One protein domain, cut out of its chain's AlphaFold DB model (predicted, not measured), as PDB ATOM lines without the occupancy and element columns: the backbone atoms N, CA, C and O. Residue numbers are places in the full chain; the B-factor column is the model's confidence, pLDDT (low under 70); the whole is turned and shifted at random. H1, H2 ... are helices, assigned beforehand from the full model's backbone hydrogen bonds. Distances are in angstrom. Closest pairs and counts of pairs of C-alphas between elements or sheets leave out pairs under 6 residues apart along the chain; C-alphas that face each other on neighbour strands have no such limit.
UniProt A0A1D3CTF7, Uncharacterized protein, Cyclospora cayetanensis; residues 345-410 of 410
ATOM      1  N   PRO A 345     149.287 150.595 187.122       75.62
ATOM      2  CA  PRO A 345     150.067 150.167 185.959       75.62
ATOM      3  C   PRO A 345     151.178 151.157 185.586       75.62
ATOM      4  O   PRO A 345     152.246 150.753 185.131       75.62
ATOM      5  N   LEU A 346     150.949 152.461 185.774       72.50
ATOM      6  CA  LEU A 346     151.949 153.492 185.490       72.50
ATOM      7  C   LEU A 346     153.083 153.445 186.523       72.50
ATOM      8  O   LEU A 346     154.256 153.514 186.162       72.50
ATOM      9  N   ALA A 347     152.733 153.291 187.803       75.12
ATOM     10  CA  ALA A 347     153.700 153.157 188.887       75.12
ATOM     11  C   ALA A 347     154.551 151.886 188.738       75.12
ATOM     12  O   ALA A 347     155.766 151.950 188.920       75.12
ATOM     13  N   ASP A 348     153.935 150.769 188.343       78.00
ATOM     14  CA  ASP A 348     154.633 149.508 188.082       78.00
ATOM     15  C   ASP A 348     155.630 149.670 186.923       78.00
ATOM     16  O   ASP A 348     156.784 149.264 187.052       78.00
ATOM     17  N   ASN A 349     155.237 150.347 185.835       76.50
ATOM     18  CA  ASN A 349     156.131 150.642 184.710       76.50
ATOM     19  C   ASN A 349     157.294 151.565 185.099       76.50
ATOM     20  O   ASN A 349     158.435 151.294 184.731       76.50
ATOM     21  N   LEU A 350     157.041 152.631 185.866       78.94
ATOM     22  CA  LEU A 350     158.093 153.541 186.336       78.94
ATOM     23  C   LEU A 350     159.064 152.851 187.298       78.94
ATOM     24  O   LEU A 350     160.268 153.104 187.255       78.94
ATOM     25  N   TYR A 351     158.560 151.968 188.161       78.00
ATOM     26  CA  TYR A 351     159.400 151.183 189.058       78.00
ATOM     27  C   TYR A 351     160.248 150.165 188.289       78.00
ATOM     28  O   TYR A 351     161.447 150.069 188.545       78.00
ATOM     29  N   LEU A 352     159.656 149.460 187.320       76.62
ATOM     30  CA  LEU A 352     160.377 148.572 186.404       76.62
ATOM     31  C   LEU A 352     161.455 149.326 185.632       76.62
ATOM     32  O   LEU A 352     162.577 148.842 185.566       76.62
ATOM     33  N   LEU A 353     161.159 150.528 185.135       77.44
ATOM     34  CA  LEU A 353     162.132 151.367 184.438       77.44
ATOM     35  C   LEU A 353     163.281 151.788 185.364       77.44
ATOM     36  O   LEU A 353     164.445 151.681 184.993       77.44
ATOM     37  N   LYS A 354     162.973 152.216 186.595       79.19
ATOM     38  CA  LYS A 354     163.991 152.590 187.588       79.19
ATOM     39  C   LYS A 354     164.859 151.400 187.995       79.19
ATOM     40  O   LYS A 354     166.064 151.551 188.168       79.19
ATOM     41  N   TRP A 355     164.259 150.226 188.165       81.19
ATOM     42  CA  TRP A 355     164.989 149.002 188.479       81.19
ATOM     43  C   TRP A 355     165.849 148.543 187.294       81.19
ATOM     44  O   TRP A 355     167.018 148.212 187.483       81.19
ATOM     45  N   ALA A 356     165.309 148.612 186.077       76.75
ATOM     46  CA  ALA A 356     166.014 148.307 184.838       76.75
ATOM     47  C   ALA A 356     167.195 149.248 184.577       76.75
ATOM     48  O   ALA A 356     168.246 148.795 184.140       76.75
ATOM     49  N   ALA A 357     167.077 150.530 184.926       76.00
ATOM     50  CA  ALA A 357     168.185 151.478 184.830       76.00
ATOM     51  C   ALA A 357     169.379 151.103 185.731       76.00
ATOM     52  O   ALA A 357     170.514 151.445 185.421       76.00
ATOM     53  N   ILE A 358     169.133 150.392 186.835       85.19
ATOM     54  CA  ILE A 358     170.171 149.951 187.780       85.19
ATOM     55  C   ILE A 358     170.669 148.536 187.435       85.19
ATOM     56  O   ILE A 358     171.750 148.135 187.864       85.19
ATOM     57  N   ASN A 359     169.902 147.765 186.658       85.56
ATOM     58  CA  ASN A 359     170.219 146.383 186.321       85.56
ATOM     59  C   ASN A 359     170.195 146.166 184.794       85.56
ATOM     60  O   ASN A 359     169.117 146.045 184.208       85.56
ATOM     61  N   PRO A 360     171.358 146.059 184.126       80.12
ATOM     62  CA  PRO A 360     171.425 145.992 182.666       80.12
ATOM     63  C   PRO A 360     170.688 144.778 182.078       80.12
ATOM     64  O   PRO A 360     170.119 144.872 180.991       80.12
ATOM     65  N   LEU A 361     170.616 143.660 182.812       82.31
ATOM     66  CA  LEU A 361     169.852 142.479 182.394       82.31
ATOM     67  C   LEU A 361     168.346 142.756 182.368       82.31
ATOM     68  O   LEU A 361     167.650 142.373 181.432       82.31
ATOM     69  N   ALA A 362     167.850 143.488 183.360       81.69
ATOM     70  CA  ALA A 362     166.451 143.886 183.428       81.69
ATOM     71  C   ALA A 362     166.061 144.870 182.320       81.69
ATOM     72  O   ALA A 362     164.935 144.839 181.823       81.69
ATOM     73  N   MET A 363     166.996 145.725 181.897       82.94
ATOM     74  CA  MET A 363     166.782 146.622 180.763       82.94
ATOM     75  C   MET A 363     166.628 145.856 179.448       82.94
ATOM     76  O   MET A 363     165.807 146.240 178.615       82.94
ATOM     77  N   LEU A 364     167.364 144.756 179.266       83.75
ATOM     78  CA  LEU A 364     167.200 143.878 178.105       83.75
ATOM     79  C   LEU A 364     165.834 143.182 178.108       83.75
ATOM     80  O   LEU A 364     165.171 143.154 177.072       83.75
ATOM     81  N   GLU A 365     165.371 142.696 179.262       82.75
ATOM     82  CA  GLU A 365     164.038 142.091 179.395       82.75
ATOM     83  C   GLU A 365     162.916 143.102 179.124       82.75
ATOM     84  O   GLU A 365     161.985 142.813 178.369       82.75
ATOM     85  N   TRP A 366     163.019 144.313 179.682       85.69
ATOM     86  CA  TRP A 366     162.052 145.380 179.423       85.69
ATOM     87  C   TRP A 366     162.013 145.740 177.937       85.69
ATOM     88  O   TRP A 366     160.940 145.790 177.335       85.69
ATOM     89  N   LYS A 367     163.183 145.914 177.315       86.81
ATOM     90  CA  LYS A 367     163.293 146.182 175.879       86.81
ATOM     91  C   LYS A 367     162.697 145.055 175.032       86.81
ATOM     92  O   LYS A 367     162.006 145.351 174.061       86.81
ATOM     93  N   ALA A 368     162.895 143.790 175.405       85.25
ATOM     94  CA  ALA A 368     162.284 142.648 174.725       85.25
ATOM     95  C   ALA A 368     160.747 142.656 174.845       85.25
ATOM     96  O   ALA A 368     160.049 142.393 173.865       85.25
ATOM     97  N   LEU A 369     160.209 143.020 176.014       87.81
ATOM     98  CA  LEU A 369     158.766 143.128 176.241       87.81
ATOM     99  C   LEU A 369     158.153 144.260 175.401       87.81
ATOM    100  O   LEU A 369     157.164 144.046 174.698       87.81
ATOM    101  N   VAL A 370     158.773 145.444 175.411       88.62
ATOM    102  CA  VAL A 370     158.339 146.587 174.590       88.62
ATOM    103  C   VAL A 370     158.458 146.262 173.100       88.62
ATOM    104  O   VAL A 370     157.571 146.616 172.324       88.62
ATOM    105  N   PHE A 371     159.492 145.525 172.693       90.75
ATOM    106  CA  PHE A 371     159.629 145.056 171.318       90.75
ATOM    107  C   PHE A 371     158.498 144.107 170.921       90.75
ATOM    108  O   PHE A 371     157.906 144.279 169.857       90.75
ATOM    109  N   GLY A 372     158.140 143.148 171.780       88.44
ATOM    110  CA  GLY A 372     157.009 142.249 171.541       88.44
ATOM    111  C   GLY A 372     155.686 143.005 171.370       88.44
ATOM    112  O   GLY A 372     154.909 142.701 170.464       88.44
ATOM    113  N   GLN A 373     155.457 144.045 172.177       90.56
ATOM    114  CA  GLN A 373     154.288 144.920 172.030       90.56
ATOM    115  C   GLN A 373     154.336 145.739 170.736       90.56
ATOM    116  O   GLN A 373     153.330 145.840 170.036       90.56
ATOM    117  N   CYS A 374     155.502 146.283 170.385       92.62
ATOM    118  CA  CYS A 374     155.699 146.994 169.128       92.62
ATOM    119  C   CYS A 374     155.400 146.084 167.926       92.62
ATOM    120  O   CYS A 374     154.635 146.468 167.041       92.62
ATOM    121  N   MET A 375     155.912 144.850 167.929       93.50
ATOM    122  CA  MET A 375     155.646 143.859 166.882       93.50
ATOM    123  C   MET A 375     154.165 143.496 166.784       93.50
ATOM    124  O   MET A 375     153.645 143.371 165.676       93.50
ATOM    125  N   ALA A 376     153.465 143.375 167.915       91.88
ATOM    126  CA  ALA A 376     152.030 143.098 167.925       91.88
ATOM    127  C   ALA A 376     151.203 144.225 167.278       91.88
ATOM    128  O   ALA A 376     150.176 143.950 166.658       91.88
ATOM    129  N   ILE A 377     151.649 145.480 167.405       94.31
ATOM    130  CA  ILE A 377     150.949 146.660 166.877       94.31
ATOM    131  C   ILE A 377     151.309 146.911 165.410       94.31
ATOM    132  O   ILE A 377     150.421 147.098 164.580       94.31
ATOM    133  N   TYR A 378     152.602 146.932 165.087       94.88
ATOM    134  CA  TYR A 378     153.097 147.411 163.795       94.88
ATOM    135  C   TYR A 378     153.409 146.297 162.799       94.88
ATOM    136  O   TYR A 378     153.500 146.576 161.606       94.88
ATOM    137  N   GLN A 379     153.581 145.054 163.266       94.88
ATOM    138  CA  GLN A 379     153.940 143.894 162.436       94.88
ATOM    139  C   GLN A 379     155.162 144.144 161.528       94.88
ATOM    140  O   GLN A 379     155.283 143.548 160.460       94.88
ATOM    141  N   ASN A 380     156.063 145.041 161.938       94.88
ATOM    142  CA  ASN A 380     157.238 145.443 161.176       94.88
ATOM    143  C   ASN A 380     158.468 145.459 162.091       94.88
ATOM    144  O   ASN A 380     158.591 146.302 162.982       94.88
ATOM    145  N   GLU A 381     159.373 144.517 161.841       93.19
ATOM    146  CA  GLU A 381     160.575 144.293 162.641       93.19
ATOM    147  C   GLU A 381     161.584 145.442 162.521       93.19
ATOM    148  O   GLU A 381     162.145 145.879 163.526       93.19
ATOM    149  N   GLU A 382     161.777 145.994 161.321       94.12
ATOM    150  CA  GLU A 382     162.721 147.093 161.077       94.12
ATOM    151  C   GLU A 382     162.304 148.376 161.799       94.12
ATOM    152  O   GLU A 382     163.139 149.083 162.366       94.12
ATOM    153  N   LEU A 383     161.001 148.669 161.836       92.88
ATOM    154  CA  LEU A 383     160.493 149.809 162.595       92.88
ATOM    155  C   LEU A 383     160.731 149.605 164.094       92.88
ATOM    156  O   LEU A 383     161.290 150.482 164.751       92.88
ATOM    157  N   CYS A 384     160.370 148.442 164.636       92.81
ATOM    158  CA  CYS A 384     160.507 148.174 166.068       92.81
ATOM    159  C   CYS A 384     161.967 148.109 166.538       92.81
ATOM    160  O   CYS A 384     162.285 148.616 167.616       92.81
ATOM    161  N   THR A 385     162.868 147.550 165.728       92.69
ATOM    162  CA  THR A 385     164.312 147.514 166.023       92.69
ATOM    163  C   THR A 385     164.906 148.920 166.001       92.69
ATOM    164  O   THR A 385     165.634 149.281 166.927       92.69
ATOM    165  N   ARG A 386     164.536 149.754 165.016       92.12
ATOM    166  CA  ARG A 386     164.995 151.147 164.916       92.12
ATOM    167  C   ARG A 386     164.487 152.022 166.064       92.12
ATOM    168  O   ARG A 386     165.245 152.843 166.566       92.12
ATOM    169  N   PHE A 387     163.241 151.832 166.505       88.06
ATOM    170  CA  PHE A 387     162.671 152.591 167.623       88.06
ATOM    171  C   PHE A 387     163.286 152.228 168.978       88.06
ATOM    172  O   PHE A 387     163.452 153.101 169.826       88.06
ATOM    173  N   LEU A 388     163.613 150.954 169.201       87.19
ATOM    174  CA  LEU A 388     164.084 150.476 170.508       87.19
ATOM    175  C   LEU A 388     165.609 150.332 170.590       87.19
ATOM    176  O   LEU A 388     166.152 150.121 171.681       87.19
ATOM    177  N   ASN A 389     166.293 150.465 169.452       86.94
ATOM    178  CA  ASN A 389     167.719 150.209 169.286       86.94
ATOM    179  C   ASN A 389     168.109 148.838 169.870       86.94
ATOM    180  O   ASN A 389     169.038 148.708 170.672       86.94
ATOM    181  N   VAL A 390     167.302 147.823 169.549       80.06
ATOM    182  CA  VAL A 390     167.493 146.428 169.965       80.06
ATOM    183  C   VAL A 390     167.770 145.626 168.712       80.06
ATOM    184  O   VAL A 390     166.936 145.589 167.811       80.06
ATOM    185  N   GLY A 391     168.937 144.987 168.646       77.12
ATOM    186  CA  GLY A 391     169.232 144.052 167.567       77.12
ATOM    187  C   GLY A 391     168.314 142.824 167.650       77.12
ATOM    188  O   GLY A 391     168.028 142.363 168.759       77.12
ATOM    189  N   PRO A 392     167.892 142.242 166.517       67.38
ATOM    190  CA  PRO A 392     166.964 141.103 166.490       67.38
ATOM    191  C   PRO A 392     167.471 139.891 167.294       67.38
ATOM    192  O   PRO A 392     166.697 139.158 167.907       67.38
ATOM    193  N   ASN A 393     168.794 139.738 167.407       68.75
ATOM    194  CA  ASN A 393     169.430 138.655 168.160       68.75
ATOM    195  C   ASN A 393     169.273 138.774 169.687       68.75
ATOM    196  O   ASN A 393     169.320 137.760 170.381       68.75
ATOM    197  N   ALA A 394     169.050 139.976 170.231       62.94
ATOM    198  CA  ALA A 394     168.862 140.166 171.674       62.94
ATOM    199  C   ALA A 394     167.515 139.608 172.172       62.94
ATOM    200  O   ALA A 394     167.337 139.333 173.357       62.94
ATOM    201  N   ILE A 395     166.566 139.409 171.258       60.91
ATOM    202  CA  ILE A 395     165.177 139.050 171.553       60.91
ATOM    203  C   ILE A 395     165.029 137.534 171.689       60.91
ATOM    204  O   ILE A 395     164.320 137.055 172.574       60.91
ATOM    205  N   ASN A 396     165.777 136.771 170.885       57.75
ATOM    206  CA  ASN A 396     165.779 135.307 170.935       57.75
ATOM    207  C   ASN A 396     166.314 134.741 172.260       57.75
ATOM    208  O   ASN A 396     166.030 133.590 172.586       57.75
ATOM    209  N   HIS A 397     167.036 135.539 173.051       54.03
ATOM    210  CA  HIS A 397     167.578 135.111 174.341       54.03
ATOM    211  C   HIS A 397     166.761 135.573 175.559       54.03
ATOM    212  O   HIS A 397     166.917 134.996 176.631       54.03
ATOM    213  N   GLY A 398     165.870 136.562 175.415       52.44
ATOM    214  CA  GLY A 398     165.152 137.162 176.551       52.44
ATOM    215  C   GLY A 398     163.746 136.614 176.835       52.44
ATOM    216  O   GLY A 398     163.170 136.937 177.869       52.44
ATOM    217  N   GLY A 399     163.157 135.824 175.932       49.88
ATOM    218  CA  GLY A 399     161.694 135.690 175.890       49.88
ATOM    219  C   GLY A 399     161.053 134.506 176.620       49.88
ATOM    220  O   GLY A 399     159.946 134.648 177.128       49.88
ATOM    221  N   THR A 400     161.674 133.326 176.657       48.22
ATOM    222  CA  THR A 400     160.905 132.095 176.954       48.22
ATOM    223  C   THR A 400     161.264 131.385 178.252       48.22
ATOM    224  O   THR A 400     160.476 130.563 178.702       48.22
ATOM    225  N   ASN A 401     162.384 131.727 178.894       44.59
ATOM    226  CA  ASN A 401     162.827 131.096 180.144       44.59
ATOM    227  C   ASN A 401     163.444 132.098 181.133       44.59
ATOM    228  O   ASN A 401     164.350 131.734 181.884       44.59
ATOM    229  N   SER A 402     162.998 133.360 181.150       47.59
ATOM    230  CA  SER A 402     163.430 134.253 182.230       47.59
ATOM    231  C   SER A 402     162.827 133.756 183.554       47.59
ATOM    232  O   SER A 402     161.600 133.679 183.666       47.59
ATOM    233  N   PRO A 403     163.644 133.439 184.577       44.78
ATOM    234  CA  PRO A 403     163.154 132.995 185.883       44.78
ATOM    235  C   PRO A 403     162.380 134.092 186.640       44.78
ATOM    236  O   PRO A 403     161.856 133.844 187.727       44.78
ATOM    237  N   TRP A 404     162.301 135.304 186.080       42.00
ATOM    238  CA  TRP A 404     161.717 136.485 186.710       42.00
ATOM    239  C   TRP A 404     160.306 136.819 186.221       42.00
ATOM    240  O   TRP A 404     159.577 137.519 186.926       42.00
ATOM    241  N   ILE A 405     159.889 136.285 185.068       43.94
ATOM    242  CA  ILE A 405     158.529 136.449 184.549       43.94
ATOM    243  C   ILE A 405     157.753 135.164 184.866       43.94
ATOM    244  O   ILE A 405     158.097 134.102 184.346       43.94
ATOM    245  N   PRO A 406     156.720 135.201 185.730       33.34
ATOM    246  CA  PRO A 406     155.901 134.024 185.966       33.34
ATOM    247  C   PRO A 406     155.250 133.604 184.646       33.34
ATOM    248  O   PRO A 406     154.579 134.407 184.002       33.34
ATOM    249  N   SER A 407     155.456 132.343 184.260       33.66
ATOM    250  CA  SER A 407     154.773 131.707 183.133       33.66
ATOM    251  C   SER A 407     153.265 131.913 183.281       33.66
ATOM    252  O   SER A 407     152.618 131.279 184.116       33.66
ATOM    253  N   THR A 408     152.690 132.821 182.494       39.78
ATOM    254  CA  THR A 408     151.238 132.918 182.343       39.78
ATOM    255  C   THR A 408     150.807 131.915 181.285       39.78
ATOM    256  O   THR A 408     150.458 132.278 180.163       39.78
ATOM    257  N   SER A 409     150.884 130.636 181.647       26.81
ATOM    258  CA  SER A 409     150.103 129.581 180.999       26.81
ATOM    259  C   SER A 409     148.624 129.780 181.355       26.81
ATOM    260  O   SER A 409     148.343 129.990 182.539       26.81
ATOM    261  N   PRO A 410     147.681 129.706 180.401       38.84
ATOM    262  CA  PRO A 410     146.279 129.466 180.734       38.84
ATOM    263  C   PRO A 410     146.079 128.105 181.414       38.84
ATOM    264  O   PRO A 410     146.939 127.208 181.220       38.84
TER     265      PRO A 410
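What this domain is: This is residues 345 to 410 of the 410 residues of an uncharacterized protein of Cyclospora cayetanensis (UniProt A0A1D3CTF7). Two long helices, H1 and H2, make a V, joined at its point by a tight link, and two short helices, H3 and H4, both pack on H2, which is the core of the arrangement. After H4, residues 399 to 410 trail off as a tail with no named element. The printed part has 66 residues with four named helices, in the order H1, H2, H3, H4, and no named strand: the class is all helix. It is compact, with a radius of gyration of the C-alphas of 12.3 A, and spans 29 by 28 by 22 A.

Where its parts are: H1, residues 345 to 358, begins at C-alpha 345 at (150.067, 150.167, 185.959) and is 20.2 A long. H2, residues 360 to 378, is the longest helix at 26.3 A. H3 holds residues 381 to 388, 10.6 A. H4, residues 392 to 398, is 11.0 A long and ends at C-alpha 398 at (165.152, 137.162, 176.551).

How they stand to each other: H2 is the hub, touching the three other helices; the helix packing is mostly crossed, with no touching pair at a shallow tilt. H1 and H2 form a helical hairpin and run opposite ways at a steep tilt of 45 degrees. H1 touches H2 with residues 352 to 357 alone; the closest C-alphas, of Ala 356 and Met 363, are 4.5 A apart. H3 touches H2, its closest C-alphas being those of Cys 384 and Cys 374 at 5.8 A, also opposite ways at a steep 45 degrees. H4 touches H2 at a steep 62 degrees, opposite ways; the closest C-alphas are those of Ile 395 and Ala 368, 5.6 A. H3 and H4 are close but not clearly touching. H1 is apart from H3 and H4. In H2 and H3 every O i to N i+4 pair is within hydrogen-bond range, in H1 9 of 10, in H4 0 of 3, with 2 of 4 O i to N i+3 pairs there.

The domain as a whole: The C-alphas farthest apart, of Arg 386 and Pro 410, are 32.7 A apart. The printed part has no cut, and the three links are tight. Mean pLDDT of the printed part is 74.6; residues 392 to 410, the last being the chain's last, are under 70.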